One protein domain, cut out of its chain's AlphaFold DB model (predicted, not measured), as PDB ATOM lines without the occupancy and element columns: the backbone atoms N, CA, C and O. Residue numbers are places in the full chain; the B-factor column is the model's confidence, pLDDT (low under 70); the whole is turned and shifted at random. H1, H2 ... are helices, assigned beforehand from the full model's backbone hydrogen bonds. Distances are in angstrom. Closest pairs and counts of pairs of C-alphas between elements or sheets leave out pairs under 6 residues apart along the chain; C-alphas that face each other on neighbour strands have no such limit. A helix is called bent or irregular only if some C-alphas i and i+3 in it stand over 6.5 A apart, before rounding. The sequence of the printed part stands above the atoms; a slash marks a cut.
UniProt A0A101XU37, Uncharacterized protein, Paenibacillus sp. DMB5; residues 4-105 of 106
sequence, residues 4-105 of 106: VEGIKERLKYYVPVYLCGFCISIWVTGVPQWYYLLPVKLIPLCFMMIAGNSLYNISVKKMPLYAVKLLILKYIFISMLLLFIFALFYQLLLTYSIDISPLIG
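AT A GLANCE: This is residues 4 to 105 of the 106 residues of an uncharacterized protein of Paenibacillus sp. DMB5 (UniProt A0A101XU37). What shape do these atoms make? Three long helices make an elongated body with H3 in the middle: H4 folds back beside it as a helical hairpin, and H1 slants across its other side. The short helices H2 and H5 lie toward the end where H3 begins, and residues 92 to 97, of which 92 to 94 belong to H4, stick out. What is it made of? The printed part has 102 residues with five named helices, H1 to H5 in order, and no named strand; the class is all helix. It is only just loose, close to compact, with a radius of gyration of the C-alphas of 15.6 A and spans of 48 by 27 by 25 A.

HOW THE PARTS SIT: What does the first helix touch? H1, residues 4 to 29, touches H3, residues 42 to 59, at a steep tilt of 42 degrees, opposite ways; their closest C-alphas, of Gly 21 and Pro 44, are 4.1 A apart. What else touches H3, the hub? H4, residues 65 to 94, does so at a shallow tilt of 13 degrees, opposite ways, with closest C-alphas of Ile 50 and Tyr 75 at 5.5 A; H1 and H4 are apart. H5, residues 101 to 104, only just touches residues 42 to 43 of H3, with 3 pairs of C-alphas within 8 A, the closest those of Leu 42 and Ile 104 at 4.8 A. Where is H2, residues 34 to 37? It only just touches H5, also with 3 pairs, the closest C-alphas being those of Tyr 36 and Pro 102 at 5.2 A. Are the helix backbones complete? Every O i to N i+4 pair is within hydrogen-bond range in H4, against 19 of 22 in H1 and 13 of 14 in H3; H2 and H5 are too short for such a pair.

IN THESE COORDINATES: Where do the helices begin and end? H1 starts at C-alpha 4 (13.163, 1.243, -1.643) and is 36.1 A long; H3 is 25.0 A and H4 42.5 A, ending at C-alpha 94 (9.471, -34.047, -22.212). Is H1 straight? It has a kink of 33 degrees near residue 13, and is neither bent nor irregular, but only just: C-alphas 13 and 16 are 6.1 A apart.

THE WHOLE: How far does it reach? The two C-alphas farthest apart, of Lys 62 and Tyr 96, are 48.4 A apart. Is it continuous and confident? The printed part has no cut and no long link; pLDDT is under 70 at residues 30 to 39 and 105.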
ATOM      1  N   VAL A   4      12.307   2.217  -2.328       72.44
ATOM      2  CA  VAL A   4      13.163   1.243  -1.643       72.44
ATOM      3  C   VAL A   4      12.559   0.756  -0.317       72.44
ATOM      4  O   VAL A   4      12.621  -0.439  -0.015       72.44
ATOM      5  N   GLU A   5      11.935   1.636   0.472       71.31
ATOM      6  CA  GLU A   5      11.229   1.236   1.701       71.31
ATOM      7  C   GLU A   5      10.014   0.361   1.393       71.31
ATOM      8  O   GLU A   5       9.796  -0.651   2.063       71.31
ATOM      9  N   GLY A   6       9.271   0.690   0.333       76.38
ATOM     10  CA  GLY A   6       8.109  -0.092  -0.090       76.38
ATOM     11  C   GLY A   6       8.460  -1.528  -0.493       76.38
ATOM     12  O   GLY A   6       7.709  -2.457  -0.190       76.38
ATOM     13  N   ILE A   7       9.615  -1.734  -1.134       81.44
ATOM     14  CA  ILE A   7      10.107  -3.071  -1.502       81.44
ATOM     15  C   ILE A   7      10.507  -3.866  -0.255       81.44
ATOM     16  O   ILE A   7      10.108  -5.024  -0.112       81.44
ATOM     17  N   LYS A   8      11.249  -3.248   0.675       84.25
ATOM     18  CA  LYS A   8      11.667  -3.907   1.923       84.25
ATOM     19  C   LYS A   8      10.475  -4.376   2.752       84.25
ATOM     20  O   LYS A   8      10.505  -5.482   3.285       84.25
ATOM     21  N   GLU A   9       9.419  -3.572   2.848       84.12
ATOM     22  CA  GLU A   9       8.216  -3.974   3.579       84.12
ATOM     23  C   GLU A   9       7.488  -5.148   2.933       84.12
ATOM     24  O   GLU A   9       7.028  -6.033   3.648       84.12
ATOM     25  N   ARG A  10       7.415  -5.203   1.599       82.94
ATOM     26  CA  ARG A  10       6.808  -6.343   0.894       82.94
ATOM     27  C   ARG A  10       7.599  -7.623   1.125       82.94
ATOM     28  O   ARG A  10       7.011  -8.646   1.467       82.94
ATOM     29  N   LEU A  11       8.927  -7.560   1.023       87.44
ATOM     30  CA  LEU A  11       9.796  -8.724   1.220       87.44
ATOM     31  C   LEU A  11       9.590  -9.399   2.582       87.44
ATOM     32  O   LEU A  11       9.609 -10.627   2.644       87.44
ATOM     33  N   LYS A  12       9.295  -8.634   3.644       89.75
ATOM     34  CA  LYS A  12       8.997  -9.182   4.983       89.75
ATOM     35  C   LYS A  12       7.821 -10.160   5.000       89.75
ATOM     36  O   LYS A  12       7.817 -11.062   5.826       89.75
ATOM     37  N   TYR A  13       6.843 -10.005   4.109       89.81
ATOM     38  CA  TYR A  13       5.693 -10.913   4.015       89.81
ATOM     39  C   TYR A  13       5.892 -11.991   2.948       89.81
ATOM     40  O   TYR A  13       5.324 -13.072   3.047       89.81
ATOM     41  N   TYR A  14       6.693 -11.710   1.922       88.50
ATOM     42  CA  TYR A  14       6.826 -12.585   0.760       88.50
ATOM     43  C   TYR A  14       7.835 -13.696   1.045       88.50
ATOM     44  O   TYR A  14       7.548 -14.858   0.779       88.50
ATOM     45  N   VAL A  15       8.976 -13.353   1.651       89.62
ATOM     46  CA  VAL A  15      10.052 -14.310   1.937       89.62
ATOM     47  C   VAL A  15       9.603 -15.415   2.901       89.62
ATOM     48  O   VAL A  15       9.789 -16.580   2.556       89.62
ATOM     49  N   PRO A  16       8.957 -15.138   4.054       91.00
ATOM     50  CA  PRO A  16       8.538 -16.208   4.961       91.00
ATOM     51  C   PRO A  16       7.496 -17.134   4.335       91.00
ATOM     52  O   PRO A  16       7.589 -18.349   4.466       91.00
ATOM     53  N   VAL A  17       6.528 -16.574   3.603       91.75
ATOM     54  CA  VAL A  17       5.490 -17.361   2.924       91.75
ATOM     55  C   VAL A  17       6.092 -18.225   1.818       91.75
ATOM     56  O   VAL A  17       5.704 -19.383   1.670       91.75
ATOM     57  N   TYR A  18       7.059 -17.686   1.072       89.69
ATOM     58  CA  TYR A  18       7.810 -18.447   0.081       89.69
ATOM     59  C   TYR A  18       8.555 -19.617   0.726       89.69
ATOM     60  O   TYR A  18       8.431 -20.744   0.261       89.69
ATOM     61  N   LEU A  19       9.271 -19.377   1.830       89.31
ATOM     62  CA  LEU A  19       9.984 -20.425   2.564       89.31
ATOM     63  C   LEU A  19       9.034 -21.507   3.088       89.31
ATOM     64  O   LEU A  19       9.332 -22.689   2.947       89.31
ATOM     65  N   CYS A  20       7.861 -21.135   3.611       89.12
ATOM     66  CA  CYS A  20       6.837 -22.105   4.001       89.12
ATOM     67  C   CYS A  20       6.393 -22.967   2.812       89.12
ATOM     68  O   CYS A  20       6.384 -24.192   2.911       89.12
ATOM     69  N   GLY A  21       6.073 -22.343   1.673       85.56
ATOM     70  CA  GLY A  21       5.718 -23.067   0.452       85.56
ATOM     71  C   GLY A  21       6.848 -23.980  -0.034       85.56
ATOM     72  O   GLY A  21       6.595 -25.098  -0.478       85.56
ATOM     73  N   PHE A  22       8.097 -23.532   0.090       85.38
ATOM     74  CA  PHE A  22       9.291 -24.284  -0.287       85.38
ATOM     75  C   PHE A  22       9.485 -25.529   0.582       85.38
ATOM     76  O   PHE A  22       9.686 -26.617   0.042       85.38
ATOM     77  N   CYS A  23       9.334 -25.399   1.902       86.00
ATOM     78  CA  CYS A  23       9.356 -26.529   2.831       86.00
ATOM     79  C   CYS A  23       8.239 -27.537   2.532       86.00
ATOM     80  O   CYS A  23       8.496 -28.738   2.512       86.00
ATOM     81  N   ILE A  24       7.019 -27.059   2.251       83.25
ATOM     82  CA  ILE A  24       5.891 -27.923   1.868       83.25
ATOM     83  C   ILE A  24       6.209 -28.674   0.573       83.25
ATOM     84  O   ILE A  24       6.022 -29.883   0.513       83.25
ATOM     85  N   SER A  25       6.733 -27.984  -0.445       81.44
ATOM     86  CA  SER A  25       7.116 -28.616  -1.712       81.44
ATOM     87  C   SER A  25       8.164 -29.713  -1.504       81.44
ATOM     88  O   SER A  25       7.982 -30.804  -2.026       81.44
ATOM     89  N   ILE A  26       9.208 -29.468  -0.703       79.75
ATOM     90  CA  ILE A  26      10.224 -30.492  -0.387       79.75
ATOM     91  C   ILE A  26       9.606 -31.693   0.334       79.75
ATOM     92  O   ILE A  26       9.938 -32.836   0.024       79.75
ATOM     93  N   TRP A  27       8.716 -31.440   1.298       80.56
ATOM     94  CA  TRP A  27       8.057 -32.502   2.053       80.56
ATOM     95  C   TRP A  27       7.191 -33.392   1.154       80.56
ATOM     96  O   TRP A  27       7.224 -34.609   1.296       80.56
ATOM     97  N   VAL A  28       6.473 -32.795   0.198       76.25
ATOM     98  CA  VAL A  28       5.628 -33.526  -0.759       76.25
ATOM     99  C   VAL A  28       6.461 -34.323  -1.764       76.25
ATOM    100  O   VAL A  28       6.117 -35.466  -2.049       76.25
ATOM    101  N   THR A  29       7.558 -33.763  -2.286       72.25
ATOM    102  CA  THR A  29       8.380 -34.462  -3.287       72.25
ATOM    103  C   THR A  29       9.212 -35.592  -2.685       72.25
ATOM    104  O   THR A  29       9.647 -36.469  -3.419       72.25
ATOM    105  N   GLY A  30       9.464 -35.604  -1.370       63.25
ATOM    106  CA  GLY A  30      10.062 -36.739  -0.647       63.25
ATOM    107  C   GLY A  30      11.516 -37.092  -1.004       63.25
ATOM    108  O   GLY A  30      12.108 -37.952  -0.354       63.25
ATOM    109  N   VAL A  31      12.122 -36.435  -2.000       58.16
ATOM    110  CA  VAL A  31      13.468 -36.745  -2.499       58.16
ATOM    111  C   VAL A  31      14.475 -35.647  -2.105       58.16
ATOM    112  O   VAL A  31      14.347 -34.510  -2.561       58.16
ATOM    113  N   PRO A  32      15.533 -35.962  -1.330       62.22
ATOM    114  CA  PRO A  32      16.572 -35.014  -0.929       62.22
ATOM    115  C   PRO A  32      17.683 -34.940  -1.986       62.22
ATOM    116  O   PRO A  32      18.866 -35.049  -1.669       62.22
ATOM    117  N   GLN A  33      17.327 -34.833  -3.265       63.00
ATOM    118  CA  GLN A  33      18.332 -34.674  -4.314       63.00
ATOM    119  C   GLN A  33      18.579 -33.193  -4.597       63.00
ATOM    120  O   GLN A  33      17.664 -32.374  -4.565       63.00
ATOM    121  N   TRP A  34      19.842 -32.842  -4.850       65.31
ATOM    122  CA  TRP A  34      20.332 -31.458  -4.906       65.31
ATOM    123  C   TRP A  34      19.599 -30.585  -5.932       65.31
ATOM    124  O   TRP A  34      19.431 -29.387  -5.721       65.31
ATOM    125  N   TYR A  35      19.087 -31.181  -7.006       64.56
ATOM    126  CA  TYR A  35      18.287 -30.486  -8.015       64.56
ATOM    127  C   TYR A  35      16.882 -30.085  -7.523       64.56
ATOM    128  O   TYR A  35      16.299 -29.150  -8.062       64.56
ATOM    129  N   TYR A  36      16.359 -30.689  -6.452       61.12
ATOM    130  CA  TYR A  36      15.143 -30.223  -5.773       61.12
ATOM    131  C   TYR A  36      15.403 -29.072  -4.790       61.12
ATOM    132  O   TYR A  36      14.450 -28.540  -4.224       61.12
ATOM    133  N   LEU A  37      16.657 -28.654  -4.580       64.69
ATOM    134  CA  LEU A  37      17.000 -27.467  -3.785       64.69
ATOM    135  C   LEU A  37      17.068 -26.192  -4.635       64.69
ATOM    136  O   LEU A  37      17.494 -25.149  -4.137       64.69
ATOM    137  N   LEU A  38      16.649 -26.255  -5.905       68.44
ATOM    138  CA  LEU A  38      16.601 -25.082  -6.768       68.44
ATOM    139  C   LEU A  38      15.787 -23.968  -6.096       68.44
ATOM    140  O   LEU A  38      14.641 -24.195  -5.701       68.44
ATOM    141  N   PRO A  39      16.354 -22.754  -5.969       62.84
ATOM    142  CA  PRO A  39      15.751 -21.684  -5.186       62.84
ATOM    143  C   PRO A  39      14.485 -21.129  -5.830       62.84
ATOM    144  O   PRO A  39      13.761 -20.400  -5.162       62.84
ATOM    145  N   VAL A  40      14.213 -21.456  -7.097       72.12
ATOM    146  CA  VAL A  40      13.019 -21.053  -7.840       72.12
ATOM    147  C   VAL A  40      12.145 -22.279  -8.048       72.12
ATOM    148  O   VAL A  40      12.471 -23.149  -8.853       72.12
ATOM    149  N   LYS A  41      11.027 -22.325  -7.324       79.94
ATOM    150  CA  LYS A  41       9.993 -23.342  -7.493       79.94
ATOM    151  C   LYS A  41       8.642 -22.693  -7.721       79.94
ATOM    152  O   LYS A  41       8.297 -21.698  -7.076       79.94
ATOM    153  N   LEU A  42       7.858 -23.298  -8.601       83.75
ATOM    154  CA  LEU A  42       6.566 -22.760  -9.007       83.75
ATOM    155  C   LEU A  42       5.538 -22.780  -7.867       83.75
ATOM    156  O   LEU A  42       4.909 -21.761  -7.593       83.75
ATOM    157  N   ILE A  43       5.415 -23.901  -7.149       84.44
ATOM    158  CA  ILE A  43       4.458 -24.044  -6.035       84.44
ATOM    159  C   ILE A  43       4.701 -23.006  -4.913       84.44
ATOM    160  O   ILE A  43       3.758 -22.300  -4.538       84.44
ATOM    161  N   PRO A  44       5.933 -22.827  -4.395       87.62
ATOM    162  CA  PRO A  44       6.243 -21.781  -3.415       87.62
ATOM    163  C   PRO A  44       5.991 -20.363  -3.933       87.62
ATOM    164  O   PRO A  44       5.547 -19.498  -3.177       87.62
ATOM    165  N   LEU A  45       6.220 -20.123  -5.229       88.75
ATOM    166  CA  LEU A  45       5.948 -18.838  -5.868       88.75
ATOM    167  C   LEU A  45       4.441 -18.544  -5.911       88.75
ATOM    168  O   LEU A  45       4.030 -17.438  -5.561       88.75
ATOM    169  N   CYS A  46       3.604 -19.534  -6.228       89.81
ATOM    170  CA  CYS A  46       2.146 -19.413  -6.133       89.81
ATOM    171  C   CYS A  46       1.693 -19.118  -4.693       89.81
ATOM    172  O   CYS A  46       0.879 -18.221  -4.464       89.81
ATOM    173  N   PHE A  47       2.270 -19.811  -3.705       88.88
ATOM    174  CA  PHE A  47       1.998 -19.554  -2.287       88.88
ATOM    175  C   PHE A  47       2.350 -18.118  -1.886       88.88
ATOM    176  O   PHE A  47       1.535 -17.421  -1.277       88.88
ATOM    177  N   MET A  48       3.530 -17.642  -2.286       91.69
ATOM    178  CA  MET A  48       3.972 -16.264  -2.075       91.69
ATOM    179  C   MET A  48       3.019 -15.257  -2.733       91.69
ATOM    180  O   MET A  48       2.663 -14.249  -2.120       91.69
ATOM    181  N   MET A  49       2.564 -15.524  -3.958       89.88
ATOM    182  CA  MET A  49       1.639 -14.642  -4.670       89.88
ATOM    183  C   MET A  49       0.273 -14.554  -3.996       89.88
ATOM    184  O   MET A  49      -0.300 -13.468  -3.964       89.88
ATOM    185  N   ILE A  50      -0.249 -15.653  -3.455       91.88
ATOM    186  CA  ILE A  50      -1.562 -15.668  -2.806       91.88
ATOM    187  C   ILE A  50      -1.442 -15.137  -1.376       91.88
ATOM    188  O   ILE A  50      -1.990 -14.081  -1.054       91.88
ATOM    189  N   ALA A  51      -0.707 -15.830  -0.510       91.25
ATOM    190  CA  ALA A  51      -0.652 -15.506   0.912       91.25
ATOM    191  C   ALA A  51       0.233 -14.282   1.201       91.25
ATOM    192  O   ALA A  51      -0.166 -13.428   1.991       91.25
ATOM    193  N   GLY A  52       1.367 -14.119   0.512       89.56
ATOM    194  CA  GLY A  52       2.265 -12.973   0.708       89.56
ATOM    195  C   GLY A  52       1.615 -11.637   0.331       89.56
ATOM    196  O   GLY A  52       1.629 -10.697   1.132       89.56
ATOM    197  N   ASN A  53       0.952 -11.557  -0.833       89.94
ATOM    198  CA  ASN A  53       0.175 -10.362  -1.197       89.94
ATOM    199  C   ASN A  53      -0.980 -10.118  -0.220       89.94
ATOM    200  O   ASN A  53      -1.254  -8.970   0.126       89.94
ATOM    201  N   SER A  54      -1.673 -11.166   0.222       89.06
ATOM    202  CA  SER A  54      -2.823 -11.015   1.122       89.06
ATOM    203  C   SER A  54      -2.407 -10.460   2.477       89.06
ATOM    204  O   SER A  54      -2.965  -9.459   2.924       89.06
ATOM    205  N   LEU A  55      -1.368 -11.038   3.084       90.31
ATOM    206  CA  LEU A  55      -0.822 -10.578   4.361       90.31
ATOM    207  C   LEU A  55      -0.298  -9.144   4.272       90.31
ATOM    208  O   LEU A  55      -0.573  -8.345   5.167       90.31
ATOM    209  N   TYR A  56       0.381  -8.783   3.180       90.62
ATOM    210  CA  TYR A  56       0.849  -7.413   2.964       90.62
ATOM    211  C   TYR A  56      -0.311  -6.409   2.850       90.62
ATOM    212  O   TYR A  56      -0.288  -5.357   3.493       90.62
ATOM    213  N   ASN A  57      -1.353  -6.718   2.069       87.81
ATOM    214  CA  ASN A  57      -2.486  -5.802   1.889       87.81
ATOM    215  C   ASN A  57      -3.358  -5.682   3.157       87.81
ATOM    216  O   ASN A  57      -3.904  -4.606   3.407       87.81
ATOM    217  N   ILE A  58      -3.450  -6.733   3.980       89.31
ATOM    218  CA  ILE A  58      -4.111  -6.672   5.295       89.31
ATOM    219  C   ILE A  58      -3.276  -5.839   6.274       89.31
ATOM    220  O   ILE A  58      -3.791  -4.906   6.883       89.31
ATOM    221  N   SER A  59      -1.989  -6.156   6.419       87.62
ATOM    222  CA  SER A  59      -1.163  -5.628   7.515       87.62
ATOM    223  C   SER A  59      -0.700  -4.194   7.267       87.62
ATOM    224  O   SER A  59      -0.739  -3.365   8.173       87.62
ATOM    225  N   VAL A  60      -0.275  -3.886   6.035       88.81
ATOM    226  CA  VAL A  60       0.311  -2.580   5.691       88.81
ATOM    227  C   VAL A  60      -0.745  -1.636   5.134       88.81
ATOM    228  O   VAL A  60      -0.894  -0.516   5.614       88.81
ATOM    229  N   LYS A  61      -1.521  -2.086   4.142       85.12
ATOM    230  CA  LYS A  61      -2.539  -1.233   3.503       85.12
ATOM    231  C   LYS A  61      -3.863  -1.170   4.258       85.12
ATOM    232  O   LYS A  61      -4.719  -0.382   3.867       85.12
ATOM    233  N   LYS A  62      -4.045  -1.995   5.299       87.81
ATOM    234  CA  LYS A  62      -5.273  -2.073   6.111       87.81
ATOM    235  C   LYS A  62      -6.537  -2.185   5.254       87.81
ATOM    236  O   LYS A  62      -7.569  -1.592   5.562       87.81
ATOM    237  N   MET A  63      -6.444  -2.925   4.148       88.19
ATOM    238  CA  MET A  63      -7.577  -3.115   3.250       88.19
ATOM    239  C   MET A  63      -8.683  -3.910   3.951       88.19
ATOM    240  O   MET A  63      -8.387  -4.852   4.692       88.19
ATOM    241  N   PRO A  64      -9.961  -3.586   3.699       89.50
ATOM    242  CA  PRO A  64     -11.059  -4.331   4.285       89.50
ATOM    243  C   PRO A  64     -11.087  -5.766   3.743       89.50
ATOM    244  O   PRO A  64     -10.772  -6.023   2.578       89.50
ATOM    245  N   LEU A  65     -11.498  -6.715   4.588       87.06
ATOM    246  CA  LEU A  65     -11.383  -8.153   4.307       87.06
ATOM    247  C   LEU A  65     -12.086  -8.588   3.010       87.06
ATOM    248  O   LEU A  65     -11.606  -9.494   2.333       87.06
ATOM    249  N   TYR A  66     -13.190  -7.940   2.625       89.44
ATOM    250  CA  TYR A  66     -13.893  -8.250   1.374       89.44
ATOM    251  C   TYR A  66     -13.035  -7.950   0.131       89.44
ATOM    252  O   TYR A  66     -13.008  -8.747  -0.805       89.44
ATOM    253  N   ALA A  67     -12.281  -6.846   0.138       89.19
ATOM    254  CA  ALA A  67     -11.403  -6.472  -0.968       89.19
ATOM    255  C   ALA A  67     -10.213  -7.437  -1.069       89.19
ATOM    256  O   ALA A  67      -9.805  -7.823  -2.164       89.19
ATOM    257  N   VAL A  68      -9.699  -7.890   0.077       90.44
ATOM    258  CA  VAL A  68      -8.619  -8.882   0.125       90.44
ATOM    259  C   VAL A  68      -9.081 -10.232  -0.426       90.44
ATOM    260  O   VAL A  68      -8.335 -10.852  -1.176       90.44
ATOM    261  N   LYS A  69     -10.320 -10.663  -0.153       89.38
ATOM    262  CA  LYS A  69     -10.884 -11.894  -0.743       89.38
ATOM    263  C   LYS A  69     -10.912 -11.848  -2.275       89.38
ATOM    264  O   LYS A  69     -10.526 -12.823  -2.916       89.38
ATOM    265  N   LEU A  70     -11.307 -10.719  -2.865       91.44
ATOM    266  CA  LEU A  70     -11.286 -10.542  -4.324       91.44
ATOM    267  C   LEU A  70      -9.859 -10.561  -4.886       91.44
ATOM    268  O   LEU A  70      -9.613 -11.151  -5.937       91.44
ATOM    269  N   LEU A  71      -8.899  -9.967  -4.170       89.38
ATOM    270  CA  LEU A  71      -7.486 -10.043  -4.544       89.38
ATOM    271  C   LEU A  71      -6.957 -11.478  -4.478       89.38
ATOM    272  O   LEU A  71      -6.301 -11.910  -5.423       89.38
ATOM    273  N   ILE A  72      -7.267 -12.223  -3.412       91.56
ATOM    274  CA  ILE A  72      -6.930 -13.648  -3.279       91.56
ATOM    275  C   ILE A  72      -7.461 -14.420  -4.482       91.56
ATOM    276  O   ILE A  72      -6.694 -15.130  -5.125       91.56
ATOM    277  N   LEU A  73      -8.736 -14.228  -4.834       92.56
ATOM    278  CA  LEU A  73      -9.354 -14.902  -5.975       92.56
ATOM    279  C   LEU A  73      -8.620 -14.588  -7.287       92.56
ATOM    280  O   LEU A  73      -8.322 -15.496  -8.062       92.56
ATOM    281  N   LYS A  74      -8.241 -13.319  -7.500       92.19
ATOM    282  CA  LYS A  74      -7.422 -12.911  -8.650       92.19
ATOM    283  C   LYS A  74      -6.081 -13.652  -8.681       92.19
ATOM    284  O   LYS A  74      -5.683 -14.151  -9.729       92.19
ATOM    285  N   TYR A  75      -5.377 -13.725  -7.552       92.00
ATOM    286  CA  TYR A  75      -4.071 -14.389  -7.479       92.00
ATOM    287  C   TYR A  75      -4.165 -15.914  -7.581       92.00
ATOM    288  O   TYR A  75      -3.250 -16.522  -8.132       92.00
ATOM    289  N   ILE A  76      -5.262 -16.527  -7.128       91.50
ATOM    290  CA  ILE A  76      -5.552 -17.946  -7.371       91.50
ATOM    291  C   ILE A  76      -5.701 -18.190  -8.871       91.50
ATOM    292  O   ILE A  76      -5.040 -19.078  -9.399       91.50
ATOM    293  N   PHE A  77      -6.492 -17.373  -9.572       93.06
ATOM    294  CA  PHE A  77      -6.686 -17.530 -11.015       93.06
ATOM    295  C   PHE A  77      -5.375 -17.361 -11.794       93.06
ATOM    296  O   PHE A  77      -5.048 -18.181 -12.649       93.06
ATOM    297  N   ILE A  78      -4.573 -16.349 -11.441       92.06
ATOM    298  CA  ILE A  78      -3.235 -16.155 -12.019       92.06
ATOM    299  C   ILE A  78      -2.339 -17.367 -11.737       92.06
ATOM    300  O   ILE A  78      -1.651 -17.830 -12.640       92.06
ATOM    301  N   SER A  79      -2.361 -17.904 -10.513       91.25
ATOM    302  CA  SER A  79      -1.555 -19.074 -10.144       91.25
ATOM    303  C   SER A  79      -1.990 -20.332 -10.901       91.25
ATOM    304  O   SER A  79      -1.133 -21.072 -11.369       91.25
ATOM    305  N   MET A  80      -3.297 -20.554 -11.089       90.00
ATOM    306  CA  MET A  80      -3.808 -21.660 -11.910       90.00
ATOM    307  C   MET A  80      -3.367 -21.529 -13.367       90.00
ATOM    308  O   MET A  80      -2.915 -22.507 -13.954       90.00
ATOM    309  N   LEU A  81      -3.452 -20.327 -13.939       92.56
ATOM    310  CA  LEU A  81      -3.014 -20.070 -15.310       92.56
ATOM    311  C   LEU A  81      -1.502 -20.291 -15.463       92.56
ATOM    312  O   LEU A  81      -1.065 -20.905 -16.432       92.56
ATOM    313  N   LEU A  82      -0.711 -19.859 -14.478       90.56
ATOM    314  CA  LEU A  82       0.735 -20.083 -14.438       90.56
ATOM    315  C   LEU A  82       1.068 -21.585 -14.394       90.56
ATOM    316  O   LEU A  82       1.862 -22.059 -15.202       90.56
ATOM    317  N   LEU A  83       0.424 -22.340 -13.496       88.62
ATOM    318  CA  LEU A  83       0.585 -23.795 -13.387       88.62
ATOM    319  C   LEU A  83       0.188 -24.506 -14.683       88.62
ATOM    320  O   LEU A  83       0.891 -25.410 -15.124       88.62
ATOM    321  N   PHE A  84      -0.897 -24.068 -15.323       88.75
ATOM    322  CA  PHE A  84      -1.352 -24.621 -16.594       88.75
ATOM    323  C   PHE A  84      -0.337 -24.395 -17.722       88.75
ATOM    324  O   PHE A  84       0.000 -25.335 -18.439       88.75
ATOM    325  N   ILE A  85       0.212 -23.180 -17.848       90.19
ATOM    326  CA  ILE A  85       1.268 -22.885 -18.829       90.19
ATOM    327  C   ILE A  85       2.490 -23.776 -18.585       90.19
ATOM    328  O   ILE A  85       2.991 -24.393 -19.523       90.19
ATOM    329  N   PHE A  86       2.954 -23.887 -17.339       87.06
ATOM    330  CA  PHE A  86       4.103 -24.734 -17.013       87.06
ATOM    331  C   PHE A  86       3.838 -26.222 -17.259       87.06
ATOM    332  O   PHE A  86       4.744 -26.920 -17.701       87.06
ATOM    333  N   ALA A  87       2.611 -26.702 -17.052       84.81
ATOM    334  CA  ALA A  87       2.228 -28.072 -17.387       84.81
ATOM    335  C   ALA A  87       2.280 -28.337 -18.905       84.81
ATOM    336  O   ALA A  87       2.766 -29.387 -19.328       84.81
ATOM    337  N   LEU A  88       1.848 -27.377 -19.733       86.75
ATOM    338  CA  LEU A  88       1.986 -27.469 -21.193       86.75
ATOM    339  C   LEU A  88       3.458 -27.455 -21.626       86.75
ATOM    340  O   LEU A  88       3.870 -28.272 -22.449       86.75
ATOM    341  N   PHE A  89       4.266 -26.565 -21.043       86.19
ATOM    342  CA  PHE A  89       5.710 -26.526 -21.292       86.19
ATOM    343  C   PHE A  89       6.402 -27.820 -20.872       86.19
ATOM    344  O   PHE A  89       7.276 -28.291 -21.591       86.19
ATOM    345  N   TYR A  90       5.997 -28.413 -19.749       83.44
ATOM    346  CA  TYR A  90       6.518 -29.695 -19.290       83.44
ATOM    347  C   TYR A  90       6.268 -30.801 -20.314       83.44
ATOM    348  O   TYR A  90       7.207 -31.492 -20.695       83.44
ATOM    349  N   GLN A  91       5.043 -30.922 -20.837       81.88
ATOM    350  CA  GLN A  91       4.748 -31.899 -21.892       81.88
ATOM    351  C   GLN A  91       5.571 -31.658 -23.165       81.88
ATOM    352  O   GLN A  91       6.087 -32.605 -23.765       81.88
ATOM    353  N   LEU A  92       5.737 -30.398 -23.568       86.50
ATOM    354  CA  LEU A  92       6.543 -30.055 -24.738       86.50
ATOM    355  C   LEU A  92       8.025 -30.398 -24.526       86.50
ATOM    356  O   LEU A  92       8.645 -30.985 -25.406       86.50
ATOM    357  N   LEU A  93       8.590 -30.088 -23.359       85.88
ATOM    358  CA  LEU A  93       9.998 -30.337 -23.027       85.88
ATOM    359  C   LEU A  93      10.313 -31.818 -22.805       85.88
ATOM    360  O   LEU A  93      11.389 -32.270 -23.197       85.88
ATOM    361  N   LEU A  94       9.358 -32.591 -22.287       82.81
ATOM    362  CA  LEU A  94       9.471 -34.047 -22.212       82.81
ATOM    363  C   LEU A  94       9.651 -34.685 -23.592       82.81
ATOM    364  O   LEU A  94      10.379 -35.666 -23.717       82.81
ATOM    365  N   THR A  95       9.065 -34.098 -24.641       83.38
ATOM    366  CA  THR A  95       9.269 -34.561 -26.027       83.38
ATOM    367  C   THR A  95      10.744 -34.458 -26.443       83.38
ATOM    368  O   THR A  95      11.222 -35.250 -27.251       83.38
ATOM    369  N   TYR A  96      11.493 -33.534 -25.836       86.19
ATOM    370  CA  TYR A  96      12.932 -33.341 -26.026       86.19
ATOM    371  C   TYR A  96      13.785 -33.991 -24.922       86.19
ATOM    372  O   TYR A  96      14.980 -33.719 -24.842       86.19
ATOM    373  N   SER A  97      13.204 -34.852 -24.073       81.81
ATOM    374  CA  SER A  97      13.876 -35.485 -22.920       81.81
ATOM    375  C   SER A  97      14.437 -34.501 -21.881       81.81
ATOM    376  O   SER A  97      15.376 -34.828 -21.155       81.81
ATOM    377  N   ILE A  98      13.874 -33.292 -21.792       79.50
ATOM    378  CA  ILE A  98      14.234 -32.303 -20.770       79.50
ATOM    379  C   ILE A  98      13.226 -32.401 -19.621       79.50
ATOM    380  O   ILE A  98      12.042 -32.114 -19.803       79.50
ATOM    381  N   ASP A  99      13.701 -32.769 -18.431       75.50
ATOM    382  CA  ASP A  99      12.882 -32.857 -17.221       75.50
ATOM    383  C   ASP A  99      12.928 -31.541 -16.425       75.50
ATOM    384  O   ASP A  99      13.979 -31.123 -15.934       75.50
ATOM    385  N   ILE A 100      11.773 -30.878 -16.305       76.31
ATOM    386  CA  ILE A 100      11.595 -29.657 -15.502       76.31
ATOM    387  C   ILE A 100      10.761 -29.883 -14.232       76.31
ATOM    388  O   ILE A 100      10.421 -28.911 -13.553       76.31
ATOM    389  N   SER A 101      10.455 -31.133 -13.870       75.06
ATOM    390  CA  SER A 101       9.712 -31.476 -12.643       75.06
ATOM    391  C   SER A 101      10.294 -30.813 -11.381       75.06
ATOM    392  O   SER A 101       9.533 -30.185 -10.634       75.06
ATOM    393  N   PRO A 102      11.636 -30.758 -11.197       72.88
ATOM    394  CA  PRO A 102      12.233 -30.092 -10.035       72.88
ATOM    395  C   PRO A 102      11.923 -28.589  -9.932       72.88
ATOM    396  O   PRO A 102      11.897 -28.040  -8.829       72.88
ATOM    397  N   LEU A 103      11.669 -27.921 -11.065       75.25
ATOM    398  CA  LEU A 103      11.349 -26.491 -11.141       75.25
ATOM    399  C   LEU A 103       9.862 -26.212 -10.873       75.25
ATOM    400  O   LEU A 103       9.498 -25.184 -10.296       75.25
ATOM    401  N   ILE A 104       8.991 -27.147 -11.249       72.75
ATOM    402  CA  ILE A 104       7.565 -27.096 -10.902       72.75
ATOM    403  C   ILE A 104       7.394 -27.398  -9.403       72.75
ATOM    404  O   ILE A 104       6.582 -26.760  -8.728       72.75
ATOM    405  N   GLY A 105       8.243 -28.275  -8.859       63.31
ATOM    406  CA  GLY A 105       8.199 -28.732  -7.472       63.31
ATOM    407  C   GLY A 105       7.289 -29.945  -7.284       63.31
ATOM    408  O   GLY A 105       6.667 -30.052  -6.225       63.31
TER     409      GLY A 105